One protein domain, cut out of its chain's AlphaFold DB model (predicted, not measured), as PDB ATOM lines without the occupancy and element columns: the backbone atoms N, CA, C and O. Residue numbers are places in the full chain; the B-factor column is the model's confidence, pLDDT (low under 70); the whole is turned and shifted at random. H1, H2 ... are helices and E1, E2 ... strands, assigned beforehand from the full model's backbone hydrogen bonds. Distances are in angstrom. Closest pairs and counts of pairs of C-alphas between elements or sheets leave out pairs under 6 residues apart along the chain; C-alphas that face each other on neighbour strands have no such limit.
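This is residues 159 to 330 of the 336 residues of an uncharacterized protein of Betaproteobacteria bacterium MOLA814 (UniProt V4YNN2). Two lobes lie end to end in a long rod: one is a sandwich of two strongly twisted three-strand sheets, E1 E2 E8 and E6 E5 E9, with crossed strands and the short helix H3 at its far end; the other is a small sheet, E4 E3 E7, with the helices H1 and H2 packed over one face. The chain passes from lobe to lobe between E2 and H1, H2 and E5, E6 and E7, and E7 and E8. The printed part has 172 residues, with nine named strands and three named helices in the order E1 E2 H1 E3 E4 H2 E5 E6 E7 E8 H3 E9. The class is mixed, helices and strands; the sheets E1 E2 E8 and E6 E5 E9 are antiparallel throughout, and E4 E3 E7 is mixed. The whole is loose, with a radius of gyration of the C-alphas of 20.1 A, and spans 66 by 33 by 33 A.

Start at E1, residues 159 to 169, which forms a hairpin with E2, residues 175 to 185; look for N 161 and O 182, 2.8 A apart. E8, residues 296 to 304, is E2's other antiparallel neighbour, with N 300 and O 179 at 3.0 A. Next find E3, residues 212 to 218, and E4, residues 227 to 233, a hairpin with N 214 and O 231 at 2.9 A. E7, residues 287 to 291, is parallel to E3, with N 215 and O 288 at 2.8 A. H1, residues 187 to 200, and H2, residues 236 to 245, are on the same face of that sheet, two layers, helices over one face of a sheet. H1 has a height over the sheet of 9.4 A and runs slantwise to the strands, over E4 and E3; its closest C-alphas to E3 are Leu 190 and Tyr 218, 6.3 A. H2 has a height of 8.9 A, over E3 and only just over E7, with 3 of its C-alphas there; Lys 243 and Val 288 are its closest C-alphas to E7, 6.3 A. H1 and H2 are apart. E5, residues 251 to 259, and E6, residues 262 to 270, form a hairpin, with N 255 and O 267 at 2.8 A; E6 bends by 62 degrees at residue 265. E9, residues 320 to 326, is E5's other antiparallel neighbour, with N 254 and O 323 at 2.8 A. The sheets E1 E2 E8 and E6 E5 E9 make a sandwich, two sheets face to face, 10.4 A between the centres of their facing parts, with strands at 53 degrees. H3, residues 308 to 315, only grazes the sheet E1 E2 E8; its closest C-alphas to E8 are Asp 310 and Phe 304, 5.4 A. In H1, H2 and H3 every O i to N i+4 pair is within hydrogen-bond range.

Find C-alpha 159 at (23.370, -22.946, 6.250); from there E1 runs 30.5 A to C-alpha 169, and E2 returns over 32.3 A. H1 then covers 19.7 A, E3 19.7 A, E4 19.6 A and H2 14.2 A. E5 spans 25.9 A, E6 23.4 A, E7 12.5 A and E8 25.9 A. H3 begins at C-alpha 308, (-0.320, -15.331, 29.523), and spans 10.6 A; E9 runs 19.4 A to C-alpha 326 at (19.460, -10.402, 4.104).

The two C-alphas farthest apart, those of Asn 207 and Glu 308, are 67.1 A from each other. The printed part has no cut. The links H1 to E3 and E6 to E7 are long, with 11 and 16 residues. The mean pLDDT of the printed part is 88.6, and residues 204 to 209 are under 70.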
ATOM      1  N   VAL A 159      24.267 -21.905   5.754       95.06
ATOM      2  CA  VAL A 159      23.370 -22.946   6.250       95.06
ATOM      3  C   VAL A 159      23.255 -22.813   7.758       95.06
ATOM      4  O   VAL A 159      24.265 -22.770   8.469       95.06
ATOM      5  N   ILE A 160      22.014 -22.789   8.241       94.00
ATOM      6  CA  ILE A 160      21.682 -22.817   9.660       94.00
ATOM      7  C   ILE A 160      21.126 -24.190  10.037       94.00
ATOM      8  O   ILE A 160      20.162 -24.674   9.446       94.00
ATOM      9  N   LYS A 161      21.741 -24.837  11.029       94.81
ATOM     10  CA  LYS A 161      21.295 -26.125  11.567       94.81
ATOM     11  C   LYS A 161      20.854 -25.949  13.011       94.81
ATOM     12  O   LYS A 161      21.685 -25.723  13.887       94.81
ATOM     13  N   PHE A 162      19.556 -26.079  13.258       92.75
ATOM     14  CA  PHE A 162      19.003 -26.072  14.609       92.75
ATOM     15  C   PHE A 162      19.537 -27.266  15.413       92.75
ATOM     16  O   PHE A 162      19.539 -28.397  14.923       92.75
ATOM     17  N   LEU A 163      20.034 -27.005  16.624       92.62
ATOM     18  CA  LEU A 163      20.573 -28.029  17.523       92.62
ATOM     19  C   LEU A 163      19.597 -28.396  18.641       92.62
ATOM     20  O   LEU A 163      19.670 -29.507  19.158       92.62
ATOM     21  N   GLY A 164      18.706 -27.478  19.010       90.81
ATOM     22  CA  GLY A 164      17.754 -27.671  20.096       90.81
ATOM     23  C   GLY A 164      17.518 -26.394  20.891       90.81
ATOM     24  O   GLY A 164      18.143 -25.356  20.648       90.81
ATOM     25  N   THR A 165      16.619 -26.496  21.860       92.75
ATOM     26  CA  THR A 165      16.267 -25.410  22.768       92.75
ATOM     27  C   THR A 165      16.363 -25.897  24.203       92.75
ATOM     28  O   THR A 165      15.821 -26.953  24.521       92.75
ATOM     29  N   ASP A 166      16.998 -25.100  25.052       92.31
ATOM     30  CA  ASP A 166      17.064 -25.312  26.496       92.31
ATOM     31  C   ASP A 166      16.171 -24.284  27.196       92.31
ATOM     32  O   ASP A 166      16.008 -23.164  26.705       92.31
ATOM     33  N   VAL A 167      15.562 -24.655  28.324       93.06
ATOM     34  CA  VAL A 167      14.743 -23.736  29.126       93.06
ATOM     35  C   VAL A 167      15.183 -23.800  30.578       93.06
ATOM     36  O   VAL A 167      15.130 -24.855  31.207       93.06
ATOM     37  N   GLU A 168      15.558 -22.646  31.110       94.50
ATOM     38  CA  GLU A 168      15.918 -22.447  32.512       94.50
ATOM     39  C   GLU A 168      14.996 -21.404  33.153       94.50
ATOM     40  O   GLU A 168      14.212 -20.746  32.466       94.50
ATOM     41  N   PHE A 169      15.069 -21.238  34.473       95.31
ATOM     42  CA  PHE A 169      14.305 -20.218  35.194       95.31
ATOM     43  C   PHE A 169      15.247 -19.294  35.962       95.31
ATOM     44  O   PHE A 169      16.139 -19.765  36.664       95.31
ATOM     45  N   ASP A 170      15.041 -17.981  35.836       94.50
ATOM     46  CA  ASP A 170      15.822 -16.986  36.574       94.50
ATOM     47  C   ASP A 170      15.303 -16.783  38.014       94.50
ATOM     48  O   ASP A 170      14.243 -17.284  38.404       94.50
ATOM     49  N   ALA A 171      16.048 -16.024  38.824       94.88
ATOM     50  CA  ALA A 171      15.681 -15.722  40.215       94.88
ATOM     51  C   ALA A 171      14.350 -14.951  40.349       94.88
ATOM     52  O   ALA A 171      13.706 -14.982  41.396       94.88
ATOM     53  N   GLU A 172      13.910 -14.284  39.280       94.94
ATOM     54  CA  GLU A 172      12.636 -13.567  39.193       94.94
ATOM     55  C   GLU A 172      11.481 -14.481  38.734       94.94
ATOM     56  O   GLU A 172      10.337 -14.030  38.608       94.94
ATOM     57  N   ARG A 173      11.748 -15.784  38.548       92.69
ATOM     58  CA  ARG A 173      10.804 -16.805  38.066       92.69
ATOM     59  C   ARG A 173      10.331 -16.556  36.629       92.69
ATOM     60  O   ARG A 173       9.192 -16.883  36.287       92.69
ATOM     61  N   ASN A 174      11.177 -15.962  35.794       94.81
ATOM     62  CA  ASN A 174      10.971 -15.890  34.350       94.81
ATOM     63  C   ASN A 174      11.629 -17.095  33.678       94.81
ATOM     64  O   ASN A 174      12.657 -17.580  34.147       94.81
ATOM     65  N   ALA A 175      11.058 -17.558  32.569       94.31
ATOM     66  CA  ALA A 175      11.666 -18.609  31.766       94.31
ATOM     67  C   ALA A 175      12.705 -18.005  30.810       94.31
ATOM     68  O   ALA A 175      12.427 -17.032  30.107       94.31
ATOM     69  N   LEU A 176      13.895 -18.592  30.774       95.12
ATOM     70  CA  LEU A 176      14.981 -18.262  29.863       95.12
ATOM     71  C   LEU A 176      15.090 -19.380  28.828       95.12
ATOM     72  O   LEU A 176      15.532 -20.479  29.145       95.12
ATOM     73  N   MET A 177      14.655 -19.108  27.601       93.19
ATOM     74  CA  MET A 177      14.701 -20.060  26.497       93.19
ATOM     75  C   MET A 177      15.945 -19.809  25.649       93.19
ATOM     76  O   MET A 177      16.029 -18.789  24.965       93.19
ATOM     77  N   THR A 178      16.888 -20.741  25.652       94.38
ATOM     78  CA  THR A 178      18.111 -20.666  24.854       94.38
ATOM     79  C   THR A 178      17.975 -21.505  23.595       94.38
ATOM     80  O   THR A 178      17.835 -22.720  23.646       94.38
ATOM     81  N   VAL A 179      18.029 -20.853  22.439       93.50
ATOM     82  CA  VAL A 179      17.963 -21.486  21.120       93.50
ATOM     83  C   VAL A 179      19.378 -21.719  20.620       93.50
ATOM     84  O   VAL A 179      20.106 -20.759  20.370       93.50
ATOM     85  N   ASN A 180      19.754 -22.985  20.445       94.12
ATOM     86  CA  ASN A 180      21.072 -23.393  19.975       94.12
ATOM     87  C   ASN A 180      21.036 -23.755  18.487       94.12
ATOM     88  O   ASN A 180      20.176 -24.517  18.033       94.12
ATOM     89  N   TYR A 181      22.008 -23.268  17.723       94.19
ATOM     90  CA  TYR A 181      22.149 -23.590  16.305       94.19
ATOM     91  C   TYR A 181      23.610 -23.558  15.854       94.19
ATOM     92  O   TYR A 181      24.458 -22.932  16.483       94.19
ATOM     93  N   ASN A 182      23.900 -24.227  14.741       94.75
ATOM     94  CA  ASN A 182      25.159 -24.093  14.020       94.75
ATOM     95  C   ASN A 182      24.959 -23.227  12.777       94.75
ATOM     96  O   ASN A 182      24.021 -23.457  12.015       94.75
ATOM     97  N   LEU A 183      25.867 -22.282  12.560       94.19
ATOM     98  CA  LEU A 183      25.980 -21.502  11.331       94.19
ATOM     99  C   LEU A 183      27.230 -21.954  10.568       94.19
ATOM    100  O   LEU A 183      28.322 -22.002  11.131       94.19
ATOM    101  N   SER A 184      27.074 -22.302   9.296       94.94
ATOM    102  CA  SER A 184      28.160 -22.816   8.451       94.94
ATOM    103  C   SER A 184      27.975 -22.389   6.999       94.94
ATOM    104  O   SER A 184      26.914 -21.887   6.633       94.94
ATOM    105  N   TRP A 185      28.993 -22.584   6.168       95.75
ATOM    106  CA  TRP A 185      28.895 -22.322   4.736       95.75
ATOM    107  C   TRP A 185      28.241 -23.463   3.967       95.75
ATOM    108  O   TRP A 185      28.506 -24.641   4.222       95.75
ATOM    109  N   ASN A 186      27.469 -23.098   2.948       95.44
ATOM    110  CA  ASN A 186      27.070 -24.017   1.896       95.44
ATOM    111  C   ASN A 186      28.287 -24.335   1.008       95.44
ATOM    112  O   ASN A 186      28.785 -23.463   0.294       95.44
ATOM    113  N   GLN A 187      28.763 -25.584   1.027       93.50
ATOM    114  CA  GLN A 187      29.955 -25.973   0.262       93.50
ATOM    115  C   GLN A 187      29.756 -25.829  -1.250       93.50
ATOM    116  O   GLN A 187      30.676 -25.394  -1.932       93.50
ATOM    117  N   ASN A 188      28.553 -26.085  -1.774       92.50
ATOM    118  CA  ASN A 188      28.278 -25.926  -3.206       92.50
ATOM    119  C   ASN A 188      28.385 -24.459  -3.639       92.50
ATOM    120  O   ASN A 188      28.913 -24.164  -4.708       92.50
ATOM    121  N   TYR A 189      27.937 -23.535  -2.782       94.31
ATOM    122  CA  TYR A 189      28.110 -22.102  -3.016       94.31
ATOM    123  C   TYR A 189      29.595 -21.726  -3.041       94.31
ATOM    124  O   TYR A 189      30.035 -20.986  -3.919       94.31
ATOM    125  N   LEU A 190      30.381 -22.255  -2.098       94.81
ATOM    126  CA  LEU A 190      31.816 -21.989  -2.036       94.81
ATOM    127  C   LEU A 190      32.586 -22.572  -3.218       94.81
ATOM    128  O   LEU A 190      33.486 -21.905  -3.714       94.81
ATOM    129  N   ILE A 191      32.225 -23.763  -3.696       93.31
ATOM    130  CA  ILE A 191      32.819 -24.365  -4.897       93.31
ATOM    131  C   ILE A 191      32.528 -23.487  -6.119       93.31
ATOM    132  O   ILE A 191      33.462 -23.077  -6.803       93.31
ATOM    133  N   ALA A 192      31.265 -23.105  -6.338       92.38
ATOM    134  CA  ALA A 192      30.891 -22.228  -7.450       92.38
ATOM    135  C   ALA A 192      31.595 -20.859  -7.375       92.38
ATOM    136  O   ALA A 192      32.009 -20.295  -8.393       92.38
ATOM    137  N   LEU A 193      31.771 -20.328  -6.159       94.81
ATOM    138  CA  LEU A 193      32.549 -19.118  -5.924       94.81
ATOM    139  C   LEU A 193      34.027 -19.329  -6.238       94.81
ATOM    140  O   LEU A 193      34.585 -18.510  -6.956       94.81
ATOM    141  N   ALA A 194      34.652 -20.407  -5.766       93.88
ATOM    142  CA  ALA A 194      36.047 -20.721  -6.063       93.88
ATOM    143  C   ALA A 194      36.296 -20.816  -7.576       93.88
ATOM    144  O   ALA A 194      37.204 -20.164  -8.081       93.88
ATOM    145  N   GLU A 195      35.448 -21.545  -8.305       90.50
ATOM    146  CA  GLU A 195      35.533 -21.683  -9.764       90.50
ATOM    147  C   GLU A 195      35.380 -20.336 -10.476       90.50
ATOM    148  O   GLU A 195      36.145 -20.008 -11.382       90.50
ATOM    149  N   THR A 196      34.427 -19.512 -10.033       91.81
ATOM    150  CA  THR A 196      34.239 -18.167 -10.589       91.81
ATOM    151  C   THR A 196      35.451 -17.277 -10.305       91.81
ATOM    152  O   THR A 196      35.923 -16.574 -11.193       91.81
ATOM    153  N   LEU A 197      35.985 -17.301  -9.080       92.50
ATOM    154  CA  LEU A 197      37.143 -16.494  -8.696       92.50
ATOM    155  C   LEU A 197      38.418 -16.919  -9.432       92.50
ATOM    156  O   LEU A 197      39.186 -16.042  -9.815       92.50
ATOM    157  N   ASP A 198      38.614 -18.213  -9.688       89.94
ATOM    158  CA  ASP A 198      39.746 -18.741 -10.464       89.94
ATOM    159  C   ASP A 198      39.782 -18.185 -11.901       89.94
ATOM    160  O   ASP A 198      40.839 -17.842 -12.433       89.94
ATOM    161  N   GLN A 199      38.608 -18.005 -12.517       86.81
ATOM    162  CA  GLN A 199      38.490 -17.426 -13.862       86.81
ATOM    163  C   GLN A 199      38.674 -15.900 -13.896       86.81
ATOM    164  O   GLN A 199      39.003 -15.325 -14.942       86.81
ATOM    165  N   LEU A 200      38.423 -15.231 -12.769       88.81
ATOM    166  CA  LEU A 200      38.430 -13.770 -12.656       88.81
ATOM    167  C   LEU A 200      39.702 -13.207 -12.024       88.81
ATOM    168  O   LEU A 200      39.953 -12.006 -12.151       88.81
ATOM    169  N   GLU A 201      40.477 -14.030 -11.325       87.56
ATOM    170  CA  GLU A 201      41.701 -13.579 -10.683       87.56
ATOM    171  C   GLU A 201      42.770 -13.155 -11.694       87.56
ATOM    172  O   GLU A 201      42.863 -13.656 -12.813       87.56
ATOM    173  N   ASP A 202      43.643 -12.249 -11.263       81.50
ATOM    174  CA  ASP A 202      44.783 -11.778 -12.052       81.50
ATOM    175  C   ASP A 202      46.030 -12.666 -11.875       81.50
ATOM    176  O   ASP A 202      47.061 -12.435 -12.515       81.50
ATOM    177  N   GLY A 203      45.920 -13.707 -11.041       70.00
ATOM    178  CA  GLY A 203      46.955 -14.692 -10.750       70.00
ATOM    179  C   GLY A 203      47.998 -14.235  -9.723       70.00
ATOM    180  O   GLY A 203      48.225 -13.049  -9.471       70.00
ATOM    181  N   ALA A 204      48.677 -15.218  -9.130       57.12
ATOM    182  CA  ALA A 204      49.711 -15.030  -8.117       57.12
ATOM    183  C   ALA A 204      51.104 -14.774  -8.730       57.12
ATOM    184  O   ALA A 204      52.037 -15.556  -8.538       57.12
ATOM    185  N   GLU A 205      51.305 -13.676  -9.462       57.97
ATOM    186  CA  GLU A 205      52.684 -13.207  -9.643       57.97
ATOM    187  C   GLU A 205      53.190 -12.731  -8.272       57.97
ATOM    188  O   GLU A 205      52.653 -11.782  -7.706       57.97
ATOM    189  N   ARG A 206      54.223 -13.384  -7.711       46.47
ATOM    190  CA  ARG A 206      54.778 -13.089  -6.366       46.47
ATOM    191  C   ARG A 206      55.160 -11.612  -6.133       46.47
ATOM    192  O   ARG A 206      55.325 -11.224  -4.983       46.47
ATOM    193  N   ASN A 207      55.254 -10.807  -7.196       51.75
ATOM    194  CA  ASN A 207      55.595  -9.379  -7.177       51.75
ATOM    195  C   ASN A 207      54.458  -8.456  -7.667       51.75
ATOM    196  O   ASN A 207      54.668  -7.257  -7.853       51.75
ATOM    197  N   ALA A 208      53.258  -8.982  -7.914       56.78
ATOM    198  CA  ALA A 208      52.112  -8.175  -8.301       56.78
ATOM    199  C   ALA A 208      51.495  -7.550  -7.048       56.78
ATOM    200  O   ALA A 208      50.860  -8.264  -6.287       56.78
ATOM    201  N   ASN A 209      51.669  -6.240  -6.837       67.75
ATOM    202  CA  ASN A 209      50.953  -5.468  -5.813       67.75
ATOM    203  C   ASN A 209      49.435  -5.577  -6.058       67.75
ATOM    204  O   ASN A 209      48.913  -4.837  -6.898       67.75
ATOM    205  N   PRO A 210      48.710  -6.489  -5.386       77.69
ATOM    206  CA  PRO A 210      47.309  -6.705  -5.681       77.69
ATOM    207  C   PRO A 210      46.488  -5.626  -4.973       77.69
ATOM    208  O   PRO A 210      46.816  -5.187  -3.868       77.69
ATOM    209  N   SER A 211      45.388  -5.214  -5.591       84.00
ATOM    210  CA  SER A 211      44.406  -4.328  -4.959       84.00
ATOM    211  C   SER A 211      43.702  -5.014  -3.785       84.00
ATOM    212  O   SER A 211      43.304  -4.351  -2.826       84.00
ATOM    213  N   GLY A 212      43.583  -6.341  -3.841       89.94
ATOM    214  CA  GLY A 212      43.089  -7.165  -2.752       89.94
ATOM    215  C   GLY A 212      43.245  -8.655  -3.027       89.94
ATOM    216  O   GLY A 212      43.631  -9.069  -4.122       89.94
ATOM    217  N   LYS A 213      42.957  -9.466  -2.011       92.50
ATOM    218  CA  LYS A 213      42.944 -10.928  -2.123       92.50
ATOM    219  C   LYS A 213      41.691 -11.524  -1.501       92.50
ATOM    220  O   LYS A 213      41.152 -10.984  -0.534       92.50
ATOM    221  N   ILE A 214      41.271 -12.665  -2.019       93.69
ATOM    222  CA  ILE A 214      40.188 -13.458  -1.447       93.69
ATOM    223  C   ILE A 214      40.778 -14.790  -1.034       93.69
ATOM    224  O   ILE A 214      41.427 -15.455  -1.832       93.69
ATOM    225  N   ARG A 215      40.588 -15.150   0.230       93.75
ATOM    226  CA  ARG A 215      40.968 -16.453   0.763       93.75
ATOM    227  C   ARG A 215      39.714 -17.230   1.064       93.75
ATOM    228  O   ARG A 215      38.827 -16.716   1.743       93.75
ATOM    229  N   LEU A 216      39.672 -18.454   0.578       94.31
ATOM    230  CA  LEU A 216      38.528 -19.322   0.733       94.31
ATOM    231  C   LEU A 216      39.029 -20.707   1.108       94.31
ATOM    232  O   LEU A 216      39.773 -21.310   0.340       94.31
ATOM    233  N   ASN A 217      38.623 -21.200   2.278       92.94
ATOM    234  CA  ASN A 217      38.688 -22.631   2.545       92.94
ATOM    235  C   ASN A 217      37.328 -23.280   2.291       92.94
ATOM    236  O   ASN A 217      36.296 -22.720   2.641       92.94
ATOM    237  N   TYR A 218      37.325 -24.447   1.667       93.81
ATOM    238  CA  TYR A 218      36.119 -25.162   1.257       93.81
ATOM    239  C   TYR A 218      36.446 -26.634   1.025       93.81
ATOM    240  O   TYR A 218      37.617 -27.009   0.960       93.81
ATOM    241  N   GLN A 219      35.428 -27.480   0.935       89.56
ATOM    242  CA  GLN A 219      35.606 -28.910   0.724       89.56
ATOM    243  C   GLN A 219      35.014 -29.330  -0.619       89.56
ATOM    244  O   GLN A 219      33.800 -29.258  -0.806       89.56
ATOM    245  N   LYS A 220      35.867 -29.779  -1.547       85.00
ATOM    246  CA  LYS A 220      35.417 -30.451  -2.772       85.00
ATOM    247  C   LYS A 220      34.959 -31.877  -2.441       85.00
ATOM    248  O   LYS A 220      35.479 -32.451  -1.485       85.00
ATOM    249  N   PRO A 221      34.036 -32.471  -3.216       80.56
ATOM    250  CA  PRO A 221      33.566 -33.839  -2.970       80.56
ATOM    251  C   PRO A 221      34.705 -34.872  -2.925       80.56
ATOM    252  O   PRO A 221      34.678 -35.793  -2.113       80.56
ATOM    253  N   GLU A 222      35.721 -34.680  -3.762       80.44
ATOM    254  CA  GLU A 222      36.935 -35.499  -3.846       80.44
ATOM    255  C   GLU A 222      38.000 -35.208  -2.763       80.44
ATOM    256  O   GLU A 222      38.910 -36.018  -2.581       80.44
ATOM    257  N   ASP A 223      37.884 -34.110  -2.003       79.94
ATOM    258  CA  ASP A 223      38.891 -33.673  -1.026       79.94
ATOM    259  C   ASP A 223      38.460 -33.954   0.425       79.94
ATOM    260  O   ASP A 223      37.533 -33.348   0.967       79.94
ATOM    261  N   TRP A 224      39.198 -34.809   1.135       73.56
ATOM    262  CA  TRP A 224      38.877 -35.151   2.530       73.56
ATOM    263  C   TRP A 224      39.403 -34.145   3.574       73.56
ATOM    264  O   TRP A 224      38.804 -34.015   4.638       73.56
ATOM    265  N   LEU A 225      40.494 -33.421   3.283       80.94
ATOM    266  CA  LEU A 225      41.115 -32.440   4.200       80.94
ATOM    267  C   LEU A 225      40.614 -31.003   4.011       80.94
ATOM    268  O   LEU A 225      40.934 -30.127   4.816       80.94
ATOM    269  N   GLY A 226      39.835 -30.765   2.956       85.31
ATOM    270  CA  GLY A 226      39.497 -29.428   2.496       85.31
ATOM    271  C   GLY A 226      40.661 -28.727   1.789       85.31
ATOM    272  O   GLY A 226      41.830 -29.090   1.913       85.31
ATOM    273  N   THR A 227      40.306 -27.697   1.037       88.94
ATOM    274  CA  THR A 227      41.182 -26.914   0.171       88.94
ATOM    275  C   THR A 227      41.194 -25.473   0.658       88.94
ATOM    276  O   THR A 227      40.171 -24.975   1.123       88.94
ATOM    277  N   LEU A 228      42.351 -24.806   0.594       91.50
ATOM    278  CA  LEU A 228      42.507 -23.379   0.890       91.50
ATOM    279  C   LEU A 228      43.093 -22.682  -0.336       91.50
ATOM    280  O   LEU A 228      44.299 -22.751  -0.569       91.50
ATOM    281  N   ASP A 229      42.248 -21.942  -1.041       92.19
ATOM    282  CA  ASP A 229      42.656 -21.162  -2.203       92.19
ATOM    283  C   ASP A 229      42.807 -19.682  -1.849       92.19
ATOM    284  O   ASP A 229      42.140 -19.134  -0.960       92.19
ATOM    285  N   THR A 230      43.736 -19.021  -2.538       92.44
ATOM    286  CA  THR A 230      43.919 -17.570  -2.465       92.44
ATOM    287  C   THR A 230      43.910 -16.989  -3.867       92.44
ATOM    288  O   THR A 230      44.830 -17.239  -4.638       92.44
ATOM    289  N   PHE A 231      42.917 -16.151  -4.135       91.88
ATOM    290  CA  PHE A 231      42.711 -15.470  -5.406       91.88
ATOM    291  C   PHE A 231      43.161 -14.014  -5.302       91.88
ATOM    292  O   PHE A 231      42.843 -13.326  -4.321       91.88
ATOM    293  N   TYR A 232      43.899 -13.533  -6.299       90.12
ATOM    294  CA  TYR A 232      44.492 -12.192  -6.288       90.12
ATOM    295  C   TYR A 232      43.835 -11.275  -7.317       90.12
ATOM    296  O   TYR A 232      43.718 -11.628  -8.486       90.12
ATOM    297  N   PHE A 233      43.463 -10.066  -6.893       88.94
ATOM    298  CA  PHE A 233      42.764  -9.097  -7.738       88.94
ATOM    299  C   PHE A 233      43.540  -7.786  -7.816       88.94
ATOM    300  O   PHE A 233      43.798  -7.135  -6.801       88.94
ATOM    301  N   LYS A 234      43.881  -7.367  -9.032       86.81
ATOM    302  CA  LYS A 234      44.337  -6.015  -9.380       86.81
ATOM    303  C   LYS A 234      43.153  -5.123  -9.734       86.81
ATOM    304  O   LYS A 234      43.190  -3.935  -9.405       86.81
ATOM    305  N   ASP A 235      42.101  -5.687 -10.326       86.81
ATOM    306  CA  ASP A 235      40.848  -4.982 -10.594       86.81
ATOM    307  C   ASP A 235      40.183  -4.505  -9.287       86.81
ATOM    308  O   ASP A 235      39.613  -5.276  -8.508       86.81
ATOM    309  N   LYS A 236      40.281  -3.196  -9.028       87.75
ATOM    310  CA  LYS A 236      39.728  -2.559  -7.824       87.75
ATOM    311  C   LYS A 236      38.207  -2.562  -7.812       87.75
ATOM    312  O   LYS A 236      37.631  -2.587  -6.724       87.75
ATOM    313  N   ILE A 237      37.574  -2.480  -8.982       89.69
ATOM    314  CA  ILE A 237      36.118  -2.410  -9.102       89.69
ATOM    315  C   ILE A 237      35.552  -3.770  -8.714       89.69
ATOM    316  O   ILE A 237      34.740  -3.851  -7.790       89.69
ATOM    317  N   LEU A 238      36.076  -4.830  -9.328       89.62
ATOM    318  CA  LEU A 238      35.648  -6.198  -9.068       89.62
ATOM    319  C   LEU A 238      35.906  -6.607  -7.609       89.62
ATOM    320  O   LEU A 238      34.994  -7.055  -6.913       89.62
ATOM    321  N   PHE A 239      37.111  -6.352  -7.081       91.50
ATOM    322  CA  PHE A 239      37.416  -6.651  -5.676       91.50
ATOM    323  C   PHE A 239      36.502  -5.897  -4.698       91.50
ATOM    324  O   PHE A 239      36.047  -6.464  -3.700       91.50
ATOM    325  N   LYS A 240      36.205  -4.617  -4.976       91.50
ATOM    326  CA  LYS A 240      35.300  -3.816  -4.143       91.50
ATOM    327  C   LYS A 240      33.887  -4.400  -4.139       91.50
ATOM    328  O   LYS A 240      33.321  -4.506  -3.054       91.50
ATOM    329  N   GLN A 241      33.349  -4.819  -5.288       92.44
ATOM    330  CA  GLN A 241      32.027  -5.458  -5.359       92.44
ATOM    331  C   GLN A 241      31.945  -6.694  -4.451       92.44
ATOM    332  O   GLN A 241      31.011  -6.815  -3.656       92.44
ATOM    333  N   ILE A 242      32.960  -7.566  -4.500       93.69
ATOM    334  CA  ILE A 242      33.011  -8.777  -3.667       93.69
ATOM    335  C   ILE A 242      33.069  -8.411  -2.186       93.69
ATOM    336  O   ILE A 242      32.270  -8.904  -1.385       93.69
ATOM    337  N   LYS A 243      33.981  -7.501  -1.825       91.69
ATOM    338  CA  LYS A 243      34.147  -7.039  -0.444       91.69
ATOM    339  C   LYS A 243      32.883  -6.375   0.098       91.69
ATOM    340  O   LYS A 243      32.580  -6.534   1.276       91.69
ATOM    341  N   ASP A 244      32.159  -5.622  -0.725       91.62
ATOM    342  CA  ASP A 244      30.940  -4.927  -0.315       91.62
ATOM    343  C   ASP A 244      29.726  -5.864  -0.201       91.62
ATOM    344  O   ASP A 244      28.843  -5.607   0.627       91.62
ATOM    345  N   ARG A 245      29.684  -6.975  -0.954       93.94
ATOM    346  CA  ARG A 245      28.647  -8.004  -0.782       93.94
ATOM    347  C   ARG A 245      28.912  -8.917   0.410       93.94
ATOM    348  O   ARG A 245      28.009  -9.103   1.220       93.94
ATOM    349  N   LEU A 246      30.107  -9.493   0.516       93.69
ATOM    350  CA  LEU A 246      30.417 -10.559   1.475       93.69
ATOM    351  C   LEU A 246      30.765  -9.991   2.852       93.69
ATOM    352  O   LEU A 246      31.904 -10.073   3.298       93.69
ATOM    353  N   LYS A 247      29.782  -9.390   3.519       91.00
ATOM    354  CA  LYS A 247      29.915  -8.726   4.821       91.00
ATOM    355  C   LYS A 247      29.049  -9.415   5.870       91.00
ATOM    356  O   LYS A 247      27.906  -9.770   5.584       91.00
ATOM    357  N   ARG A 248      29.572  -9.570   7.090       88.00
ATOM    358  CA  ARG A 248      28.838 -10.187   8.213       88.00
ATOM    359  C   ARG A 248      27.615  -9.377   8.609       88.00
ATOM    360  O   ARG A 248      26.581  -9.934   8.945       88.00
ATOM    361  N   GLU A 249      27.723  -8.063   8.483       88.56
ATOM    362  CA  GLU A 249      26.674  -7.083   8.746       88.56
ATOM    363  C   GLU A 249      25.458  -7.268   7.828       88.56
ATOM    364  O   GLU A 249      24.413  -6.677   8.061       88.56
ATOM    365  N   ARG A 250      25.586  -8.076   6.765       91.81
ATOM    366  CA  ARG A 250      24.497  -8.389   5.838       91.81
ATOM    367  C   ARG A 250      23.806  -9.717   6.130       91.81
ATOM    368  O   ARG A 250      22.839 -10.036   5.443       91.81
ATOM    369  N   VAL A 251      24.300 -10.479   7.107       92.56
ATOM    370  CA  VAL A 251      23.755 -11.780   7.500       92.56
ATOM    371  C   VAL A 251      22.774 -11.579   8.648       92.56
ATOM    372  O   VAL A 251      23.178 -11.330   9.782       92.56
ATOM    373  N   GLY A 252      21.487 -11.700   8.348       92.06
ATOM    374  CA  GLY A 252      20.417 -11.738   9.330       92.06
ATOM    375  C   GLY A 252      20.060 -13.169   9.721       92.06
ATOM    376  O   GLY A 252      19.910 -14.033   8.857       92.06
ATOM    377  N   ILE A 253      19.893 -13.419  11.016       91.88
ATOM    378  CA  ILE A 253      19.336 -14.654  11.568       91.88
ATOM    379  C   ILE A 253      17.956 -14.325  12.125       91.88
ATOM    380  O   ILE A 253      17.834 -13.673  13.166       91.88
ATOM    381  N   LYS A 254      16.917 -14.762  11.412       92.19
ATOM    382  CA  LYS A 254      15.520 -14.558  11.787       92.19
ATOM    383  C   LYS A 254      15.012 -15.774  12.551       92.19
ATOM    384  O   LYS A 254      15.041 -16.891  12.039       92.19
ATOM    385  N   LEU A 255      14.528 -15.544  13.762       91.81
ATOM    386  CA  LEU A 255      13.797 -16.511  14.564       91.81
ATOM    387  C   LEU A 255      12.308 -16.234  14.448       91.81
ATOM    388  O   LEU A 255      11.870 -15.096  14.609       91.81
ATOM    389  N   GLN A 256      11.531 -17.279  14.196       92.12
ATOM    390  CA  GLN A 256      10.082 -17.198  14.095       92.12
ATOM    391  C   GLN A 256       9.445 -18.329  14.896       92.12
ATOM    392  O   GLN A 256       9.922 -19.461  14.856       92.12
ATOM    393  N   ILE A 257       8.349 -18.039  15.595       91.56
ATOM    394  CA  ILE A 257       7.499 -19.062  16.213       91.56
ATOM    395  C   ILE A 257       6.170 -19.057  15.478       91.56
ATOM    396  O   ILE A 257       5.534 -18.008  15.341       91.56
ATOM    397  N   PHE A 258       5.755 -20.231  15.021       90.94
ATOM    398  CA  PHE A 258       4.526 -20.397  14.265       90.94
ATOM    399  C   PHE A 258       3.402 -20.969  15.128       90.94
ATOM    400  O   PHE A 258       3.614 -21.801  16.009       90.94
ATOM    401  N   ASN A 259       2.182 -20.530  14.846       92.06
ATOM    402  CA  ASN A 259       0.967 -21.226  15.234       92.06
ATOM    403  C   ASN A 259       0.254 -21.640  13.947       92.06
ATOM    404  O   ASN A 259      -0.253 -20.779  13.222       92.06
ATOM    405  N   ASN A 260       0.259 -22.939  13.645       89.12
ATOM    406  CA  ASN A 260      -0.049 -23.455  12.311       89.12
ATOM    407  C   ASN A 260       0.848 -22.761  11.265       89.12
ATOM    408  O   ASN A 260       2.069 -22.865  11.354       89.12
ATOM    409  N   ASP A 261       0.268 -22.000  10.336       88.00
ATOM    410  CA  ASP A 261       1.006 -21.316   9.266       88.00
ATOM    411  C   ASP A 261       1.267 -19.825   9.542       88.00
ATOM    412  O   ASP A 261       1.940 -19.153   8.761       88.00
ATOM    413  N   ALA A 262       0.778 -19.290  10.665       90.38
ATOM    414  CA  ALA A 262       0.957 -17.885  11.020       90.38
ATOM    415  C   ALA A 262       2.152 -17.693  11.964       90.38
ATOM    416  O   ALA A 262       2.198 -18.285  13.046       90.38
ATOM    417  N   ALA A 263       3.094 -16.823  11.590       89.94
ATOM    418  CA  ALA A 263       4.147 -16.373  12.495       89.94
ATOM    419  C   ALA A 263       3.532 -15.495  13.602       89.94
ATOM    420  O   ALA A 263       2.964 -14.438  13.330       89.94
ATOM    421  N   VAL A 264       3.627 -15.944  14.855       91.06
ATOM    422  CA  VAL A 264       3.086 -15.243  16.040       91.06
ATOM    423  C   VAL A 264       4.169 -14.550  16.870       91.06
ATOM    424  O   VAL A 264       3.864 -13.750  17.756       91.06
ATOM    425  N   PHE A 265       5.433 -14.848  16.582       89.50
ATOM    426  CA  PHE A 265       6.604 -14.176  17.126       89.50
ATOM    427  C   PHE A 265       7.689 -14.144  16.060       89.50
ATOM    428  O   PHE A 265       7.915 -15.157  15.399       89.50
ATOM    429  N   GLU A 266       8.364 -13.006  15.927       90.56
ATOM    430  CA  GLU A 266       9.513 -12.842  15.047       90.56
ATOM    431  C   GLU A 266      10.564 -11.964  15.726       90.56
ATOM    432  O   GLU A 266      10.241 -10.896  16.246       90.56
ATOM    433  N   GLU A 267      11.821 -12.386  15.681       89.25
ATOM    434  CA  GLU A 267      12.963 -11.557  16.065       89.25
ATOM    435  C   GLU A 267      14.107 -11.795  15.082       89.25
ATOM    436  O   GLU A 267      14.288 -12.906  14.588       89.25
ATOM    437  N   CYS A 268      14.885 -10.756  14.788       89.56
ATOM    438  CA  CYS A 268      16.042 -10.855  13.910       89.56
ATOM    439  C   CYS A 268      17.295 -10.348  14.618       89.56
ATOM    440  O   CYS A 268      17.252  -9.347  15.334       89.56
ATOM    441  N   ARG A 269      18.412 -11.037  14.398       88.06
ATOM    442  CA  ARG A 269      19.744 -10.659  14.889       88.06
ATOM    443  C   ARG A 269      20.726 -10.632  13.731       88.06
ATOM    444  O   ARG A 269      20.547 -11.379  12.771       88.06
ATOM    445  N   VAL A 270      21.761  -9.806  13.816       89.25
ATOM    446  CA  VAL A 270      22.769  -9.696  12.752       89.25
ATOM    447  C   VAL A 270      24.015 -10.470  13.166       89.25
ATOM    448  O   VAL A 270      24.470 -10.317  14.293       89.25
ATOM    449  N   ASP A 271      24.614 -11.280  12.285       84.44
ATOM    450  CA  ASP A 271      25.791 -12.105  12.639       84.44
ATOM    451  C   ASP A 271      26.967 -11.273  13.187       84.44
ATOM    452  O   ASP A 271      27.757 -11.769  13.990       84.44
ATOM    453  N   SER A 272      27.082  -9.998  12.804       81.00
ATOM    454  CA  SER A 272      28.087  -9.079  13.351       81.00
ATOM    455  C   SER A 272      27.960  -8.830  14.859       81.00
ATOM    456  O   SER A 272      28.948  -8.428  15.470       81.00
ATOM    457  N   ASP A 273      26.803  -9.114  15.469       80.62
ATOM    458  CA  ASP A 273      26.590  -8.997  16.920       80.62
ATOM    459  C   ASP A 273      27.492  -9.968  17.711       80.62
ATOM    460  O   ASP A 273      27.797  -9.749  18.885       80.62
ATOM    461  N   TRP A 274      27.993 -11.026  17.062       78.06
ATOM    462  CA  TRP A 274      28.909 -11.997  17.655       78.06
ATOM    463  C   TRP A 274      30.376 -11.636  17.385       78.06
ATOM    464  O   TRP A 274      31.020 -12.136  16.460       78.06
ATOM    465  N   VAL A 275      30.931 -10.749  18.207       74.44
ATOM    466  CA  VAL A 275      32.265 -10.159  17.974       74.44
ATOM    467  C   VAL A 275      33.426 -11.137  18.248       74.44
ATOM    468  O   VAL A 275      34.500 -10.993  17.666       74.44
ATOM    469  N   SER A 276      33.226 -12.153  19.094       71.56
ATOM    470  CA  SER A 276      34.312 -12.956  19.688       71.56
ATOM    471  C   SER A 276      35.031 -13.926  18.745       71.56
ATOM    472  O   SER A 276      36.201 -14.219  18.974       71.56
ATOM    473  N   ASP A 277      34.383 -14.418  17.689       74.00
ATOM    474  CA  ASP A 277      34.960 -15.440  16.799       74.00
ATOM    475  C   ASP A 277      35.221 -14.953  15.372       74.00
ATOM    476  O   ASP A 277      35.739 -15.695  14.537       74.00
ATOM    477  N   GLY A 278      34.891 -13.694  15.080       73.00
ATOM    478  CA  GLY A 278      35.020 -13.148  13.736       73.00
ATOM    479  C   GLY A 278      34.045 -13.750  12.717       73.00
ATOM    480  O   GLY A 278      34.142 -13.373  11.559       73.00
ATOM    481  N   GLY A 279      33.103 -14.610  13.119       80.44
ATOM    482  CA  GLY A 279      32.079 -15.190  12.253       80.44
ATOM    483  C   GLY A 279      32.603 -16.125  11.160       80.44
ATOM    484  O   GLY A 279      33.770 -16.520  11.109       80.44
ATOM    485  N   VAL A 280      31.700 -16.491  10.249       81.38
ATOM    486  CA  VAL A 280      32.009 -17.314   9.065       81.38
ATOM    487  C   VAL A 280      32.793 -16.526   7.991       81.38
ATOM    488  O   VAL A 280      33.268 -17.108   7.014       81.38
ATOM    489  N   LEU A 281      32.968 -15.210   8.192       87.50
ATOM    490  CA  LEU A 281      33.635 -14.242   7.311       87.50
ATOM    491  C   LEU A 281      34.592 -13.339   8.097       87.50
ATOM    492  O   LEU A 281      34.144 -12.555   8.920       87.50
ATOM    493  N   LYS A 282      35.884 -13.310   7.770       85.56
ATOM    494  CA  LYS A 282      36.855 -12.436   8.453       85.56
ATOM    495  C   LYS A 282      37.506 -11.443   7.497       85.56
ATOM    496  O   LYS A 282      38.647 -11.623   7.075       85.56
ATOM    497  N   ASN A 283      36.793 -10.380   7.148       84.75
ATOM    498  CA  ASN A 283      37.296  -9.390   6.195       84.75
ATOM    499  C   ASN A 283      38.268  -8.388   6.832       84.75
ATOM    500  O   ASN A 283      38.211  -8.091   8.021       84.75
ATOM    501  N   SER A 284      39.148  -7.832   6.005       84.38
ATOM    502  CA  SER A 284      40.012  -6.695   6.312       84.38
ATOM    503  C   SER A 284      39.984  -5.692   5.154       84.38
ATOM    504  O   SER A 284      39.277  -5.875   4.161       84.38
ATOM    505  N   TRP A 285      40.765  -4.611   5.254       78.81
ATOM    506  CA  TRP A 285      40.840  -3.598   4.197       78.81
ATOM    507  C   TRP A 285      41.166  -4.188   2.811       78.81
ATOM    508  O   TRP A 285      40.533  -3.808   1.818       78.81
ATOM    509  N   SER A 286      42.119  -5.125   2.765       84.69
ATOM    510  CA  SER A 286      42.691  -5.712   1.545       84.69
ATOM    511  C   SER A 286      42.453  -7.219   1.407       84.69
ATOM    512  O   SER A 286      43.001  -7.841   0.494       84.69
ATOM    513  N   ALA A 287      41.657  -7.825   2.291       90.19
ATOM    514  CA  ALA A 287      41.350  -9.247   2.219       90.19
ATOM    515  C   ALA A 287      39.887  -9.555   2.547       90.19
ATOM    516  O   ALA A 287      39.330  -9.014   3.498       90.19
ATOM    517  N   VAL A 288      39.300 -10.483   1.801       93.81
ATOM    518  CA  VAL A 288      38.062 -11.179   2.177       93.81
ATOM    519  C   VAL A 288      38.468 -12.595   2.565       93.81
ATOM    520  O   VAL A 288      39.144 -13.258   1.780       93.81
ATOM    521  N   ASN A 289      38.132 -13.043   3.777       93.56
ATOM    522  CA  ASN A 289      38.440 -14.405   4.222       93.56
ATOM    523  C   ASN A 289      37.133 -15.143   4.506       93.56
ATOM    524  O   ASN A 289      36.371 -14.742   5.384       93.56
ATOM    525  N   LEU A 290      36.899 -16.213   3.760       94.19
ATOM    526  CA  LEU A 290      35.731 -17.077   3.832       94.19
ATOM    527  C   LEU A 290      36.144 -18.355   4.561       94.19
ATOM    528  O   LEU A 290      36.932 -19.127   4.019       94.19
ATOM    529  N   ASN A 291      35.644 -18.544   5.785       91.12
ATOM    530  CA  ASN A 291      35.980 -19.680   6.646       91.12
ATOM    531  C   ASN A 291      35.017 -20.864   6.405       91.12
ATOM    532  O   ASN A 291      34.281 -21.265   7.305       91.12
ATOM    533  N   GLY A 292      34.985 -21.410   5.190       91.75
ATOM    534  CA  GLY A 292      34.055 -22.442   4.736       91.75
ATOM    535  C   GLY A 292      34.055 -23.763   5.485       91.75
ATOM    536  O   GLY A 292      33.016 -24.413   5.538       91.75
ATOM    537  N   LEU A 293      35.170 -24.153   6.102       91.19
ATOM    538  CA  LEU A 293      35.240 -25.387   6.902       91.19
ATOM    539  C   LEU A 293      34.820 -25.181   8.366       91.19
ATOM    540  O   LEU A 293      34.779 -26.133   9.142       91.19
ATOM    541  N   VAL A 294      34.537 -23.938   8.769       89.75
ATOM    542  CA  VAL A 294      34.148 -23.614  10.142       89.75
ATOM    543  C   VAL A 294      32.630 -23.714  10.285       89.75
ATOM    544  O   VAL A 294      31.874 -23.087   9.544       89.75
ATOM    545  N   ALA A 295      32.191 -24.461  11.297       91.44
ATOM    546  CA  ALA A 295      30.817 -24.450  11.782       91.44
ATOM    547  C   ALA A 295      30.777 -23.766  13.155       91.44
ATOM    548  O   ALA A 295      31.371 -24.249  14.119       91.44
ATOM    549  N   LEU A 296      30.089 -22.631  13.237       91.56
ATOM    550  CA  LEU A 296      29.992 -21.830  14.452       91.56
ATOM    551  C   LEU A 296      28.771 -22.235  15.255       91.56
ATOM    552  O   LEU A 296      27.640 -22.067  14.798       91.56
ATOM    553  N   ARG A 297      29.001 -22.715  16.476       92.25
ATOM    554  CA  ARG A 297      27.928 -22.956  17.436       92.25
ATOM    555  C   ARG A 297      27.497 -21.631  18.058       92.25
ATOM    556  O   ARG A 297      28.310 -20.905  18.626       92.25
ATOM    557  N   ARG A 298      26.211 -21.321  17.938       90.75
ATOM    558  CA  ARG A 298      25.574 -20.100  18.425       90.75
ATOM    559  C   ARG A 298      24.432 -20.446  19.365       90.75
ATOM    560  O   ARG A 298      23.777 -21.477  19.216       90.75
ATOM    561  N   SER A 299      24.181 -19.540  20.296       91.00
ATOM    562  CA  SER A 299      23.052 -19.603  21.209       91.00
ATOM    563  C   SER A 299      22.460 -18.211  21.385       91.00
ATOM    564  O   SER A 299      23.205 -17.235  21.515       91.00
ATOM    565  N   VAL A 300      21.133 -18.112  21.399       89.44
ATOM    566  CA  VAL A 300      20.413 -16.874  21.729       89.44
ATOM    567  C   VAL A 300      19.411 -17.176  22.826       89.44
ATOM    568  O   VAL A 300      18.628 -18.113  22.693       89.44
ATOM    569  N   THR A 301      19.441 -16.387  23.897       90.94
ATOM    570  CA  THR A 301      18.542 -16.550  25.041       90.94
ATOM    571  C   THR A 301      17.437 -15.506  25.004       90.94
ATOM    572  O   THR A 301      17.707 -14.309  24.922       90.94
ATOM    573  N   TYR A 302      16.198 -15.973  25.114       90.06
ATOM    574  CA  TYR A 302      14.986 -15.166  25.152       90.06
ATOM    575  C   TYR A 302      14.348 -15.260  26.537       90.06
ATOM    576  O   TYR A 302      14.169 -16.357  27.068       90.06
ATOM    577  N   LYS A 303      13.995 -14.110  27.120       91.94
ATOM    578  CA  LYS A 303      13.336 -14.031  28.429       91.94
ATOM    579  C   LYS A 303      11.822 -13.958  28.251       91.94
ATOM    580  O   LYS A 303      11.318 -13.075  27.565       91.94
ATOM    581  N   PHE A 304      11.114 -14.860  28.918       91.69
ATOM    582  CA  PHE A 304       9.660 -14.965  28.930       91.69
ATOM    583  C   PHE A 304       9.145 -14.761  30.352       91.69
ATOM    584  O   PHE A 304       9.527 -15.477  31.281       91.69
ATOM    585  N   THR A 305       8.269 -13.778  30.527       93.50
ATOM    586  CA  THR A 305       7.672 -13.449  31.823       93.50
ATOM    587  C   THR A 305       6.521 -14.396  32.170       93.50
ATOM    588  O   THR A 305       6.121 -15.262  31.391       93.50
ATOM    589  N   GLN A 306       5.912 -14.197  33.339       91.19
ATOM    590  CA  GLN A 306       4.727 -14.950  33.767       91.19
ATOM    591  C   GLN A 306       3.427 -14.516  33.059       91.19
ATOM    592  O   GLN A 306       2.345 -14.984  33.429       91.19
ATOM    593  N   SER A 307       3.504 -13.634  32.057       95.00
ATOM    594  CA  SER A 307       2.338 -13.191  31.293       95.00
ATOM    595  C   SER A 307       1.696 -14.345  30.509       95.00
ATOM    596  O   SER A 307       2.368 -15.258  30.031       95.00
ATOM    597  N   GLU A 308       0.372 -14.308  30.326       93.19
ATOM    598  CA  GLU A 308      -0.320 -15.331  29.523       93.19
ATOM    599  C   GLU A 308       0.121 -15.331  28.054       93.19
ATOM    600  O   GLU A 308       0.097 -16.376  27.405       93.19
ATOM    601  N   ARG A 309       0.571 -14.181  27.534       91.81
ATOM    602  CA  ARG A 309       1.173 -14.080  26.200       91.81
ATOM    603  C   ARG A 309       2.437 -14.934  26.114       91.81
ATOM    604  O   ARG A 309       2.536 -15.776  25.226       91.81
ATOM    605  N   ASP A 310       3.360 -14.751  27.049       92.75
ATOM    606  CA  ASP A 310       4.650 -15.441  27.044       92.75
ATOM    607  C   ASP A 310       4.482 -16.941  27.290       92.75
ATOM    608  O   ASP A 310       5.064 -17.757  26.578       92.75
ATOM    609  N   LYS A 311       3.575 -17.330  28.197       91.25
ATOM    610  CA  LYS A 311       3.199 -18.741  28.376       91.25
ATOM    611  C   LYS A 311       2.616 -19.358  27.104       91.25
ATOM    612  O   LYS A 311       2.843 -20.535  26.838       91.25
ATOM    613  N   ARG A 312       1.824 -18.614  26.319       92.00
ATOM    614  CA  ARG A 312       1.314 -19.098  25.020       92.00
ATOM    615  C   ARG A 312       2.436 -19.258  23.999       92.00
ATOM    616  O   ARG A 312       2.441 -20.270  23.310       92.00
ATOM    617  N   LEU A 313       3.381 -18.322  23.935       90.38
ATOM    618  CA  LEU A 313       4.543 -18.432  23.048       90.38
ATOM    619  C   LEU A 313       5.425 -19.634  23.407       90.38
ATOM    620  O   LEU A 313       5.779 -20.404  22.522       90.38
ATOM    621  N   LEU A 314       5.693 -19.863  24.696       90.62
ATOM    622  CA  LEU A 314       6.464 -21.023  25.160       90.62
ATOM    623  C   LEU A 314       5.808 -22.365  24.799       90.62
ATOM    624  O   LEU A 314       6.506 -23.312  24.451       90.62
ATOM    625  N   ARG A 315       4.468 -22.456  24.814       91.94
ATOM    626  CA  ARG A 315       3.748 -23.665  24.357       91.94
ATOM    627  C   ARG A 315       3.977 -23.977  22.875       91.94
ATOM    628  O   ARG A 315       3.793 -25.118  22.472       91.94
ATOM    629  N   LEU A 316       4.367 -22.976  22.086       92.19
ATOM    630  CA  LEU A 316       4.658 -23.092  20.658       92.19
ATOM    631  C   LEU A 316       6.161 -23.216  20.373       92.19
ATOM    632  O   LEU A 316       6.555 -23.190  19.212       92.19
ATOM    633  N   ALA A 317       7.019 -23.365  21.388       86.12
ATOM    634  CA  ALA A 317       8.472 -23.415  21.199       86.12
ATOM    635  C   ALA A 317       8.930 -24.550  20.257       86.12
ATOM    636  O   ALA A 317       9.957 -24.428  19.598       86.12
ATOM    637  N   ASN A 318       8.151 -25.629  20.129       86.94
ATOM    638  CA  ASN A 318       8.408 -26.713  19.173       86.94
ATOM    639  C   ASN A 318       8.092 -26.354  17.706       86.94
ATOM    640  O   ASN A 318       8.489 -27.089  16.808       86.94
ATOM    641  N   GLN A 319       7.391 -25.245  17.458       90.81
ATOM    642  CA  GLN A 319       7.093 -24.691  16.129       90.81
ATOM    643  C   GLN A 319       8.077 -23.579  15.732       90.81
ATOM    644  O   GLN A 319       7.797 -22.761  14.850       90.81
ATOM    645  N   LEU A 320       9.219 -23.511  16.414       91.50
ATOM    646  CA  LEU A 320      10.267 -22.543  16.143       91.50
ATOM    647  C   LEU A 320      10.971 -22.858  14.824       91.50
ATOM    648  O   LEU A 320      11.301 -24.007  14.525       91.50
ATOM    649  N   ARG A 321      11.242 -21.813  14.044       91.69
ATOM    650  CA  ARG A 321      12.017 -21.881  12.806       91.69
ATOM    651  C   ARG A 321      13.094 -20.807  12.814       91.69
ATOM    652  O   ARG A 321      12.869 -19.688  13.272       91.69
ATOM    653  N   LEU A 322      14.260 -21.172  12.295       91.94
ATOM    654  CA  LEU A 322      15.366 -20.258  12.048       91.94
ATOM    655  C   LEU A 322      15.551 -20.117  10.543       91.94
ATOM    656  O   LEU A 322      15.531 -21.115   9.821       91.94
ATOM    657  N   ALA A 323      15.756 -18.889  10.087       92.44
ATOM    658  CA  ALA A 323      16.032 -18.582   8.696       92.44
ATOM    659  C   ALA A 323      17.216 -17.622   8.588       92.44
ATOM    660  O   ALA A 323      17.376 -16.712   9.404       92.44
ATOM    661  N   ILE A 324      18.029 -17.821   7.555       93.81
ATOM    662  CA  ILE A 324      19.013 -16.830   7.129       93.81
ATOM    663  C   ILE A 324      18.299 -15.873   6.181       93.81
ATOM    664  O   ILE A 324      17.622 -16.302   5.246       93.81
ATOM    665  N   VAL A 325      18.446 -14.579   6.431       92.94
ATOM    666  CA  VAL A 325      17.841 -13.514   5.631       92.94
ATOM    667  C   VAL A 325      18.877 -12.422   5.350       92.94
ATOM    668  O   VAL A 325      19.827 -12.263   6.123       92.94
ATOM    669  N   PRO A 326      18.745 -11.660   4.255       92.31
ATOM    670  CA  PRO A 326      19.460 -10.402   4.104       92.31
ATOM    671  C   PRO A 326      19.155  -9.485   5.292       92.31
ATOM    672  O   PRO A 326      18.030  -9.456   5.785       92.31
ATOM    673  N   VAL A 327      20.135  -8.699   5.737       88.94
ATOM    674  CA  VAL A 327      19.910  -7.736   6.833       88.94
ATOM    675  C   VAL A 327      18.793  -6.733   6.526       88.94
ATOM    676  O   VAL A 327      18.088  -6.314   7.434       88.94
ATOM    677  N   ASP A 328      18.582  -6.396   5.253       87.75
ATOM    678  CA  ASP A 328      17.507  -5.492   4.829       87.75
ATOM    679  C   ASP A 328      16.109  -6.101   5.096       87.75
ATOM    680  O   ASP A 328      15.147  -5.370   5.333       87.75
ATOM    681  N   ASP A 329      16.026  -7.436   5.155       87.00
ATOM    682  CA  ASP A 329      14.821  -8.210   5.479       87.00
ATOM    683  C   ASP A 329      14.745  -8.582   6.972       87.00
ATOM    684  O   ASP A 329      13.708  -9.058   7.454       87.00
ATOM    685  N   CYS A 330      15.815  -8.341   7.743       79.94
ATOM    686  CA  CYS A 330      15.718  -8.259   9.196       79.94
ATOM    687  C   CYS A 330      14.940  -6.986   9.530       79.94
ATOM    688  O   CYS A 330      15.522  -5.917   9.716       79.94
TER     689      CYS A 330